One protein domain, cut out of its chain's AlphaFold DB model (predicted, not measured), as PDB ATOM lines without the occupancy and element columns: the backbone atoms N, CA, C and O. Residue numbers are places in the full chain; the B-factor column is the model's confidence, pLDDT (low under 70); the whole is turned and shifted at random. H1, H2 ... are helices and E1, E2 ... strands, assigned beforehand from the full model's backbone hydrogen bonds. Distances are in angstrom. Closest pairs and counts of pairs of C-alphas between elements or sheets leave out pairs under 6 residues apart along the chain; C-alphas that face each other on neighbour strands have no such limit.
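This is residues 6 to 48 and 63 to 100 of the 102 residues of an uncharacterized protein of Candidatus Parvarchaeum acidophilus ARMAN-5 (UniProt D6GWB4). A long two-stranded antiparallel ribbon, E1 with E2, makes one wall of this domain, and a small group of three helices lies over one of its faces. H3 packs on the ribbon, mainly along E2, H1 crosses H3 at about a right angle, H2 sits at the far end of H1, and the short H4 lies at the end of the ribbon where E1 begins and E2 ends. The printed part has 81 residues, with four named helices and two named strands in the order E1 H1 H2 H3 E2 H4; the class is mixed, helices and strands. The whole is compact, with a radius of gyration of the C-alphas of 12.3 A, and rounded, spanning 31 by 26 by 19 A.

E1, residues 6 to 14, and E2, residues 83 to 91, are antiparallel neighbours, with 157 degrees between their directions. N 9 and O 89 are 2.9 A apart and N 86 and O 11 are 2.8 A apart, both within hydrogen-bond range. For H3, residues 67 to 75, and E2, the closest C-alphas are those of Ser 75 and Leu 85, 6.4 A apart. H1, residues 21 to 32, touches H3, with the C-alphas of Ile 29 and Ala 73 closest at 5.3 A; their lines are about perpendicular, at 79 degrees. H2, residues 36 to 39, touches residues 26 to 30 of H1 alone, closest at the C-alphas of Asn 30 and Leu 36, 6.0 A. H2 and H3 are close but not clearly touching, the C-alphas of Leu 36 and Val 70 being closest at 7.4 A. H4, residues 94 to 98, comes closest to E1 at the C-alphas of Tyr 7 and Ile 94, 6.2 A, and is apart from H1, H2 and H3. In H1, H3 and H4 every O i to N i+4 pair is within hydrogen-bond range; H2 is too short for such a pair.

E1 begins at C-alpha 6 (274.239, 579.092, 419.907) and is 25.2 A long; E2 is 23.6 A long. H1 is 16.9 A long from C-alpha 21 (274.614, 579.688, 400.741), and H3 12.3 A. H2 and H4 measure 5.1 A and 6.3 A, and H4 ends at C-alpha 98 (263.096, 573.273, 414.632).

The C-alphas farthest apart are those of Pro 34 and Ala 99, 33.5 A. Residues 49 to 62 are not printed, and C-alphas 48 and 63 are 18.8 A apart across the cut, which lies between H2 and H3. Of the links that are printed whole, H1 to H2 and E2 to H4 are tight, E1 to H1 and H3 to E2 are short, and none is long. The mean pLDDT of the printed part is 90.4; residues 15 to 19 are under 70.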
ATOM      1  N   ARG A   6     275.397 578.269 420.228       95.81
ATOM      2  CA  ARG A   6     274.239 579.092 419.907       95.81
ATOM      3  C   ARG A   6     273.800 578.791 418.480       95.81
ATOM      4  O   ARG A   6     274.641 578.581 417.613       95.81
ATOM      5  N   TYR A   7     272.494 578.736 418.273       96.38
ATOM      6  CA  TYR A   7     271.858 578.437 417.001       96.38
ATOM      7  C   TYR A   7     271.086 579.661 416.531       96.38
ATOM      8  O   TYR A   7     270.298 580.223 417.295       96.38
ATOM      9  N   PHE A   8     271.293 580.033 415.279       96.62
ATOM     10  CA  PHE A   8     270.591 581.116 414.618       96.62
ATOM     11  C   PHE A   8     269.788 580.561 413.458       96.62
ATOM     12  O   PHE A   8     270.333 579.817 412.647       96.62
ATOM     13  N   LEU A   9     268.512 580.922 413.396       95.44
ATOM     14  CA  LEU A   9     267.716 580.794 412.188       95.44
ATOM     15  C   LEU A   9     267.879 582.089 411.405       95.44
ATOM     16  O   LEU A   9     267.539 583.160 411.918       95.44
ATOM     17  N   LEU A  10     268.419 581.980 410.200       94.81
ATOM     18  CA  LEU A  10     268.659 583.112 409.322       94.81
ATOM     19  C   LEU A  10     267.843 582.940 408.046       94.81
ATOM     20  O   LEU A  10     267.741 581.831 407.525       94.81
ATOM     21  N   GLU A  11     267.299 584.040 407.551       93.69
ATOM     22  CA  GLU A  11     266.725 584.160 406.216       93.69
ATOM     23  C   GLU A  11     267.704 584.948 405.356       93.69
ATOM     24  O   GLU A  11     268.132 586.041 405.726       93.69
ATOM     25  N   LEU A  12     268.087 584.359 404.233       91.56
ATOM     26  CA  LEU A  12     268.913 584.964 403.209       91.56
ATOM     27  C   LEU A  12     268.016 585.247 402.003       91.56
ATOM     28  O   LEU A  12     267.411 584.323 401.463       91.56
ATOM     29  N   ASP A  13     267.926 586.511 401.619       89.75
ATOM     30  CA  ASP A  13     267.058 587.011 400.553       89.75
ATOM     31  C   ASP A  13     267.907 587.670 399.458       89.75
ATOM     32  O   ASP A  13     268.761 588.506 399.766       89.75
ATOM     33  N   GLY A  14     267.714 587.280 398.196       78.81
ATOM     34  CA  GLY A  14     268.431 587.826 397.039       78.81
ATOM     35  C   GLY A  14     268.768 586.787 395.965       78.81
ATOM     36  O   GLY A  14     268.642 585.582 396.184       78.81
ATOM     37  N   SER A  15     269.227 587.258 394.800       64.31
ATOM     38  CA  SER A  15     269.660 586.398 393.688       64.31
ATOM     39  C   SER A  15     270.934 585.640 394.082       64.31
ATOM     40  O   SER A  15     272.053 586.154 394.035       64.31
ATOM     41  N   LEU A  16     270.734 584.406 394.546       65.31
ATOM     42  CA  LEU A  16     271.767 583.415 394.856       65.31
ATOM     43  C   LEU A  16     271.878 582.414 393.698       65.31
ATOM     44  O   LEU A  16     272.012 581.215 393.941       65.31
ATOM     45  N   GLU A  17     271.716 582.890 392.459       56.12
ATOM     46  CA  GLU A  17     271.408 582.054 391.288       56.12
ATOM     47  C   GLU A  17     272.433 580.940 391.027       56.12
ATOM     48  O   GLU A  17     272.061 579.904 390.484       56.12
ATOM     49  N   GLU A  18     273.671 581.059 391.524       55.31
ATOM     50  CA  GLU A  18     274.707 580.027 391.345       55.31
ATOM     51  C   GLU A  18     275.515 579.683 392.613       55.31
ATOM     52  O   GLU A  18     276.289 578.723 392.626       55.31
ATOM     53  N   ASP A  19     275.317 580.405 393.720       63.50
ATOM     54  CA  ASP A  19     276.185 580.287 394.892       63.50
ATOM     55  C   ASP A  19     275.572 579.448 396.022       63.50
ATOM     56  O   ASP A  19     274.473 579.688 396.528       63.50
ATOM     57  N   ASN A  20     276.344 578.463 396.492       82.75
ATOM     58  CA  ASN A  20     276.012 577.701 397.692       82.75
ATOM     59  C   ASN A  20     275.926 578.673 398.895       82.75
ATOM     60  O   ASN A  20     276.940 579.305 399.216       82.75
ATOM     61  N   PRO A  21     274.783 578.767 399.611       82.69
ATOM     62  CA  PRO A  21     274.614 579.688 400.741       82.69
ATOM     63  C   PRO A  21     275.684 579.483 401.821       82.69
ATOM     64  O   PRO A  21     276.087 580.429 402.491       82.69
ATOM     65  N   GLU A  22     276.216 578.267 401.951       88.12
ATOM     66  CA  GLU A  22     277.345 577.969 402.827       88.12
ATOM     67  C   GLU A  22     278.614 578.733 402.442       88.12
ATOM     68  O   GLU A  22     279.254 579.338 403.304       88.12
ATOM     69  N   LYS A  23     278.950 578.761 401.148       89.06
ATOM     70  CA  LYS A  23     280.115 579.495 400.645       89.06
ATOM     71  C   LYS A  23     279.970 580.988 400.905       89.06
ATOM     72  O   LYS A  23     280.931 581.604 401.356       89.06
ATOM     73  N   ILE A  24     278.782 581.554 400.692       89.56
ATOM     74  CA  ILE A  24     278.522 582.979 400.941       89.56
ATOM     75  C   ILE A  24     278.703 583.310 402.422       89.56
ATOM     76  O   ILE A  24     279.474 584.206 402.757       89.56
ATOM     77  N   ILE A  25     278.057 582.560 403.317       92.12
ATOM     78  CA  ILE A  25     278.140 582.783 404.768       92.12
ATOM     79  C   ILE A  25     279.595 582.721 405.247       92.12
ATOM     80  O   ILE A  25     280.056 583.634 405.933       92.12
ATOM     81  N   PHE A  26     280.349 581.691 404.855       93.44
ATOM     82  CA  PHE A  26     281.753 581.572 405.254       93.44
ATOM     83  C   PHE A  26     282.658 582.625 404.606       93.44
ATOM     84  O   PHE A  26     283.557 583.136 405.274       93.44
ATOM     85  N   SER A  27     282.410 582.979 403.343       92.50
ATOM     86  CA  SER A  27     283.117 584.051 402.637       92.50
ATOM     87  C   SER A  27     282.946 585.385 403.364       92.50
ATOM     88  O   SER A  27     283.936 586.027 403.698       92.50
ATOM     89  N   VAL A  28     281.710 585.767 403.701       93.88
ATOM     90  CA  VAL A  28     281.417 587.013 404.428       93.88
ATOM     91  C   VAL A  28     282.099 587.029 405.796       93.88
ATOM     92  O   VAL A  28     282.775 588.002 406.125       93.88
ATOM     93  N   ILE A  29     281.980 585.946 406.574       94.81
ATOM     94  CA  ILE A  29     282.605 585.849 407.902       94.81
ATOM     95  C   ILE A  29     284.122 586.061 407.807       94.81
ATOM     96  O   ILE A  29     284.670 586.869 408.555       94.81
ATOM     97  N   ASN A  30     284.789 585.375 406.875       93.31
ATOM     98  CA  ASN A  30     286.245 585.431 406.742       93.31
ATOM     99  C   ASN A  30     286.755 586.721 406.078       93.31
ATOM    100  O   ASN A  30     287.888 587.111 406.345       93.31
ATOM    101  N   LYS A  31     285.946 587.392 405.242       93.81
ATOM    102  CA  LYS A  31     286.274 588.717 404.686       93.81
ATOM    103  C   LYS A  31     286.282 589.806 405.759       93.81
ATOM    104  O   LYS A  31     287.075 590.735 405.662       93.81
ATOM    105  N   ILE A  32     285.401 589.705 406.758       94.12
ATOM    106  CA  ILE A  32     285.328 590.673 407.861       94.12
ATOM    107  C   ILE A  32     286.382 590.387 408.932       94.12
ATOM    108  O   ILE A  32     287.082 591.299 409.359       94.12
ATOM    109  N   GLU A  33     286.504 589.134 409.371       92.75
ATOM    110  CA  GLU A  33     287.520 588.719 410.340       92.75
ATOM    111  C   GLU A  33     288.122 587.379 409.882       92.75
ATOM    112  O   GLU A  33     287.461 586.335 409.972       92.75
ATOM    113  N   PRO A  34     289.374 587.371 409.389       93.69
ATOM    114  CA  PRO A  34     290.034 586.146 408.956       93.69
ATOM    115  C   PRO A  34     290.031 585.073 410.050       93.69
ATOM    116  O   PRO A  34     290.262 585.354 411.227       93.69
ATOM    117  N   LEU A  35     289.773 583.820 409.660       93.06
ATOM    118  CA  LEU A  35     289.702 582.650 410.551       93.06
ATOM    119  C   LEU A  35     288.568 582.689 411.593       93.06
ATOM    120  O   LEU A  35     288.454 581.752 412.393       93.06
ATOM    121  N   LEU A  36     287.691 583.702 411.588       95.19
ATOM    122  CA  LEU A  36     286.587 583.793 412.545       95.19
ATOM    123  C   LEU A  36     285.668 582.574 412.456       95.19
ATOM    124  O   LEU A  36     285.264 582.050 413.492       95.19
ATOM    125  N   ALA A  37     285.389 582.060 411.256       93.69
ATOM    126  CA  ALA A  37     284.571 580.859 411.078       93.69
ATOM    127  C   ALA A  37     285.147 579.639 411.823       93.69
ATOM    128  O   ALA A  37     284.403 578.895 412.467       93.69
ATOM    129  N   ILE A  38     286.474 579.480 411.797       94.25
ATOM    130  CA  ILE A  38     287.197 578.384 412.454       94.25
ATOM    131  C   ILE A  38     287.197 578.592 413.972       94.25
ATOM    132  O   ILE A  38     286.757 577.714 414.714       94.25
ATOM    133  N   ARG A  39     287.608 579.779 414.444       94.06
ATOM    134  CA  ARG A  39     287.680 580.120 415.882       94.06
ATOM    135  C   ARG A  39     286.326 580.033 416.579       94.06
ATOM    136  O   ARG A  39     286.220 579.584 417.718       94.06
ATOM    137  N   SER A  40     285.278 580.440 415.874       94.31
ATOM    138  CA  SER A  40     283.903 580.383 416.361       94.31
ATOM    139  C   SER A  40     283.260 579.003 416.207       94.31
ATOM    140  O   SER A  40     282.124 578.825 416.649       94.31
ATOM    141  N   ASN A  41     283.953 578.020 415.613       94.56
ATOM    142  CA  ASN A  41     283.410 576.700 415.281       94.56
ATOM    143  C   ASN A  41     282.048 576.817 414.566       94.56
ATOM    144  O   ASN A  41     281.087 576.123 414.921       94.56
ATOM    145  N   THR A  42     281.967 577.754 413.615       95.06
ATOM    146  CA  THR A  42     280.752 578.044 412.852       95.06
ATOM    147  C   THR A  42     280.430 576.879 411.926       95.06
ATOM    148  O   THR A  42     281.297 576.376 411.216       95.06
ATOM    149  N   ARG A  43     279.174 576.428 411.941       94.19
ATOM    150  CA  ARG A  43     278.683 575.326 411.106       94.19
ATOM    151  C   ARG A  43     277.273 575.611 410.626       94.19
ATOM    152  O   ARG A  43     276.442 576.049 411.417       94.19
ATOM    153  N   ILE A  44     276.984 575.275 409.377       93.88
ATOM    154  CA  ILE A  44     275.615 575.252 408.857       93.88
ATOM    155  C   ILE A  44     275.052 573.841 409.005       93.88
ATOM    156  O   ILE A  44     275.751 572.851 408.781       93.88
ATOM    157  N   ILE A  45     273.788 573.739 409.406       92.75
ATOM    158  CA  ILE A  45     273.081 572.460 409.492       92.75
ATOM    159  C   ILE A  45     272.454 572.167 408.127       92.75
ATOM    160  O   ILE A  45     271.364 572.650 407.832       92.75
ATOM    161  N   LYS A  46     273.180 571.413 407.294       86.81
ATOM    162  CA  LYS A  46     272.879 571.208 405.865       86.81
ATOM    163  C   LYS A  46     271.494 570.616 405.610       86.81
ATOM    164  O   LYS A  46     270.758 571.154 404.792       86.81
ATOM    165  N   ASP A  47     271.092 569.625 406.400       86.69
ATOM    166  CA  ASP A  47     269.787 568.949 406.272       86.69
ATOM    167  C   ASP A  47     268.589 569.842 406.647       86.69
ATOM    168  O   ASP A  47     267.446 569.396 406.660       86.69
ATOM    169  N   LYS A  48     268.843 571.100 407.029       85.38
ATOM    170  CA  LYS A  48     267.832 572.077 407.450       85.38
ATOM    171  C   LYS A  48     267.876 573.367 406.642       85.38
ATOM    172  O   LYS A  48     267.340 574.380 407.087       85.38
ATOM    173  N   ASN A  63     279.904 578.907 418.342       95.81
ATOM    174  CA  ASN A  63     280.303 579.037 419.743       95.81
ATOM    175  C   ASN A  63     279.658 580.300 420.355       95.81
ATOM    176  O   ASN A  63     279.749 581.395 419.802       95.81
ATOM    177  N   ASN A  64     279.003 580.154 421.508       95.19
ATOM    178  CA  ASN A  64     278.284 581.228 422.188       95.19
ATOM    179  C   ASN A  64     279.158 582.457 422.498       95.19
ATOM    180  O   ASN A  64     278.628 583.566 422.513       95.19
ATOM    181  N   GLU A  65     280.463 582.278 422.707       95.31
ATOM    182  CA  GLU A  65     281.425 583.372 422.932       95.31
ATOM    183  C   GLU A  65     281.613 584.266 421.697       95.31
ATOM    184  O   GLU A  65     281.830 585.467 421.819       95.31
ATOM    185  N   TYR A  66     281.458 583.703 420.495       95.94
ATOM    186  CA  TYR A  66     281.691 584.392 419.221       95.94
ATOM    187  C   TYR A  66     280.396 584.809 418.517       95.94
ATOM    188  O   TYR A  66     280.435 585.402 417.439       95.94
ATOM    189  N   LYS A  67     279.236 584.513 419.113       95.06
ATOM    190  CA  LYS A  67     277.924 584.633 418.463       95.06
ATOM    191  C   LYS A  67     277.662 586.029 417.881       95.06
ATOM    192  O   LYS A  67     277.190 586.134 416.758       95.06
ATOM    193  N   TYR A  68     278.010 587.091 418.610       94.81
ATOM    194  CA  TYR A  68     277.781 588.463 418.153       94.81
ATOM    195  C   TYR A  68     278.788 588.901 417.095       94.81
ATOM    196  O   TYR A  68     278.403 589.617 416.181       94.81
ATOM    197  N   ARG A  69     280.036 588.420 417.156       96.06
ATOM    198  CA  ARG A  69     281.039 588.686 416.113       96.06
ATOM    199  C   ARG A  69     280.621 588.072 414.783       96.06
ATOM    200  O   ARG A  69     280.649 588.746 413.761       96.06
ATOM    201  N   VAL A  70     280.161 586.819 414.813       96.38
ATOM    202  CA  VAL A  70     279.677 586.126 413.612       96.38
ATOM    203  C   VAL A  70     278.433 586.807 413.044       96.38
ATOM    204  O   VAL A  70     278.390 587.072 411.850       96.38
ATOM    205  N   ILE A  71     277.447 587.151 413.878       95.62
ATOM    206  CA  ILE A  71     276.241 587.849 413.406       95.62
ATOM    207  C   ILE A  71     276.557 589.249 412.878       95.62
ATOM    208  O   ILE A  71     276.004 589.645 411.857       95.62
ATOM    209  N   PHE A  72     277.472 589.976 413.517       95.12
ATOM    210  CA  PHE A  72     277.928 591.266 413.016       95.12
ATOM    211  C   PHE A  72     278.583 591.127 411.639       95.12
ATOM    212  O   PHE A  72     278.170 591.818 410.712       95.12
ATOM    213  N   ALA A  73     279.521 590.190 411.466       95.44
ATOM    214  CA  ALA A  73     280.134 589.934 410.163       95.44
ATOM    215  C   ALA A  73     279.072 589.634 409.094       95.44
ATOM    216  O   ALA A  73     279.090 590.203 408.006       95.44
ATOM    217  N   LEU A  74     278.093 588.801 409.443       94.81
ATOM    218  CA  LEU A  74     276.998 588.417 408.563       94.81
ATOM    219  C   LEU A  74     276.001 589.540 408.249       94.81
ATOM    220  O   LEU A  74     275.441 589.554 407.156       94.81
ATOM    221  N   SER A  75     275.818 590.521 409.137       92.81
ATOM    222  CA  SER A  75     274.997 591.709 408.845       92.81
ATOM    223  C   SER A  75     275.559 592.571 407.709       92.81
ATOM    224  O   SER A  75     274.826 593.346 407.103       92.81
ATOM    225  N   LEU A  76     276.843 592.400 407.373       93.69
ATOM    226  CA  LEU A  76     277.523 593.109 406.290       93.69
ATOM    227  C   LEU A  76     277.492 592.349 404.957       93.69
ATOM    228  O   LEU A  76     278.179 592.743 404.018       93.69
ATOM    229  N   ILE A  77     276.695 591.281 404.846       92.38
ATOM    230  CA  ILE A  77     276.577 590.473 403.623       92.38
ATOM    231  C   ILE A  77     276.263 591.311 402.377       92.38
ATOM    232  O   ILE A  77     276.845 591.074 401.319       92.38
ATOM    233  N   SER A  78     275.432 592.346 402.526       91.50
ATOM    234  CA  SER A  78     274.993 593.224 401.439       91.50
ATOM    235  C   SER A  78     276.113 594.092 400.865       91.50
ATOM    236  O   SER A  78     275.977 594.620 399.765       91.50
ATOM    237  N   LYS A  79     277.243 594.230 401.577       92.06
ATOM    238  CA  LYS A  79     278.441 594.909 401.059       92.06
ATOM    239  C   LYS A  79     279.194 594.073 400.024       92.06
ATOM    240  O   LYS A  79     279.971 594.630 399.258       92.06
ATOM    241  N   PHE A  80     279.011 592.752 400.028       90.00
ATOM    242  CA  PHE A  80     279.779 591.824 399.191       90.00
ATOM    243  C   PHE A  80     278.921 591.063 398.185       90.00
ATOM    244  O   PHE A  80     279.441 590.604 397.174       90.00
ATOM    245  N   TYR A  81     277.634 590.913 398.478       88.06
ATOM    246  CA  TYR A  81     276.680 590.159 397.680       88.06
ATOM    247  C   TYR A  81     275.400 590.980 397.536       88.06
ATOM    248  O   TYR A  81     275.034 591.720 398.449       88.06
ATOM    249  N   LYS A  82     274.671 590.817 396.424       87.56
ATOM    250  CA  LYS A  82     273.304 591.349 396.261       87.56
ATOM    251  C   LYS A  82     272.302 590.519 397.077       87.56
ATOM    252  O   LYS A  82     271.324 590.002 396.548       87.56
ATOM    253  N   ALA A  83     272.589 590.362 398.364       87.88
ATOM    254  CA  ALA A  83     271.825 589.562 399.302       87.88
ATOM    255  C   ALA A  83     271.617 590.332 400.609       87.88
ATOM    256  O   ALA A  83     272.463 591.119 401.042       87.88
ATOM    257  N   LYS A  84     270.483 590.083 401.251       90.69
ATOM    258  CA  LYS A  84     270.125 590.575 402.579       90.69
ATOM    259  C   LYS A  84     270.031 589.392 403.523       90.69
ATOM    260  O   LYS A  84     269.578 588.319 403.139       90.69
ATOM    261  N   LEU A  85     270.449 589.597 404.766       93.06
ATOM    262  CA  LEU A  85     270.332 588.590 405.809       93.06
ATOM    263  C   LEU A  85     269.470 589.121 406.944       93.06
ATOM    264  O   LEU A  85     269.766 590.164 407.525       93.06
ATOM    265  N   LEU A  86     268.449 588.354 407.300       93.50
ATOM    266  CA  LEU A  86     267.619 588.583 408.467       93.50
ATOM    267  C   LEU A  86     267.892 587.493 409.504       93.50
ATOM    268  O   LEU A  86     267.863 586.301 409.205       93.50
ATOM    269  N   THR A  87     268.135 587.893 410.751       94.75
ATOM    270  CA  THR A  87     268.171 586.947 411.874       94.75
ATOM    271  C   THR A  87     266.764 586.795 412.432       94.75
ATOM    272  O   THR A  87     266.284 587.684 413.126       94.75
ATOM    273  N   ILE A  88     266.113 585.667 412.149       94.31
ATOM    274  CA  ILE A  88     264.742 585.393 412.603       94.31
ATOM    275  C   ILE A  88     264.739 584.989 414.075       94.31
ATOM    276  O   ILE A  88     263.940 585.473 414.872       94.31
ATOM    277  N   MET A  89     265.628 584.067 414.449       94.81
ATOM    278  CA  MET A  89     265.620 583.487 415.788       94.81
ATOM    279  C   MET A  89     267.028 583.188 416.274       94.81
ATOM    280  O   MET A  89     267.897 582.767 415.517       94.81
ATOM    281  N   ASN A  90     267.232 583.348 417.580       94.81
ATOM    282  CA  ASN A  90     268.484 583.052 418.256       94.81
ATOM    283  C   ASN A  90     268.219 582.186 419.498       94.81
ATOM    284  O   ASN A  90     267.615 582.653 420.462       94.81
ATOM    285  N   SER A  91     268.723 580.951 419.540       94.81
ATOM    286  CA  SER A  91     268.439 579.983 420.609       94.81
ATOM    287  C   SER A  91     269.677 579.209 421.061       94.81
ATOM    288  O   SER A  91     270.565 578.897 420.278       94.81
ATOM    289  N   GLY A  92     269.735 578.846 422.345       94.50
ATOM    290  CA  GLY A  92     270.727 577.891 422.861       94.50
ATOM    291  C   GLY A  92     270.362 576.428 422.585       94.50
ATOM    292  O   GLY A  92     271.178 575.539 422.790       94.50
ATOM    293  N   ASN A  93     269.135 576.170 422.124       92.25
ATOM    294  CA  ASN A  93     268.610 574.834 421.877       92.25
ATOM    295  C   ASN A  93     268.065 574.734 420.447       92.25
ATOM    296  O   ASN A  93     267.118 575.440 420.088       92.25
ATOM    297  N   ILE A  94     268.632 573.813 419.665       91.06
ATOM    298  CA  ILE A  94     268.219 573.528 418.289       91.06
ATOM    299  C   ILE A  94     266.763 573.056 418.189       91.06
ATOM    300  O   ILE A  94     266.098 573.356 417.206       91.06
ATOM    301  N   LYS A  95     266.226 572.367 419.207       90.69
ATOM    302  CA  LYS A  95     264.826 571.908 419.200       90.69
ATOM    303  C   LYS A  95     263.847 573.081 419.108       90.69
ATOM    304  O   LYS A  95     262.855 572.971 418.404       90.69
ATOM    305  N   LYS A  96     264.164 574.215 419.750       91.12
ATOM    306  CA  LYS A  96     263.347 575.438 419.666       91.12
ATOM    307  C   LYS A  96     263.376 576.060 418.269       91.12
ATOM    308  O   LYS A  96     262.352 576.550 417.826       91.12
ATOM    309  N   ILE A  97     264.523 576.002 417.583       91.38
ATOM    310  CA  ILE A  97     264.633 576.452 416.186       91.38
ATOM    311  C   ILE A  97     263.793 575.544 415.276       91.38
ATOM    312  O   ILE A  97     263.063 576.039 414.435       91.38
ATOM    313  N   ASN A  98     263.844 574.222 415.472       87.06
ATOM    314  CA  ASN A  98     263.096 573.273 414.632       87.06
ATOM    315  C   ASN A  98     261.579 573.334 414.834       87.06
ATOM    316  O   ASN A  98     260.836 572.920 413.955       87.06
ATOM    317  N   ALA A  99     261.125 573.769 416.010       87.31
ATOM    318  CA  ALA A  99     259.704 573.938 416.291       87.31
ATOM    319  C   ALA A  99     259.107 575.168 415.579       87.31
ATOM    320  O   ALA A  99     257.888 575.323 415.559       87.31
ATOM    321  N   PHE A 100     259.951 576.038 415.013       82.94
ATOM    322  CA  PHE A 100     259.512 577.177 414.221       82.94
ATOM    323  C   PHE A 100     258.919 576.684 412.893       82.94
ATOM    324  O   PHE A 100     259.581 575.970 412.139       82.94
TER     325      PHE A 100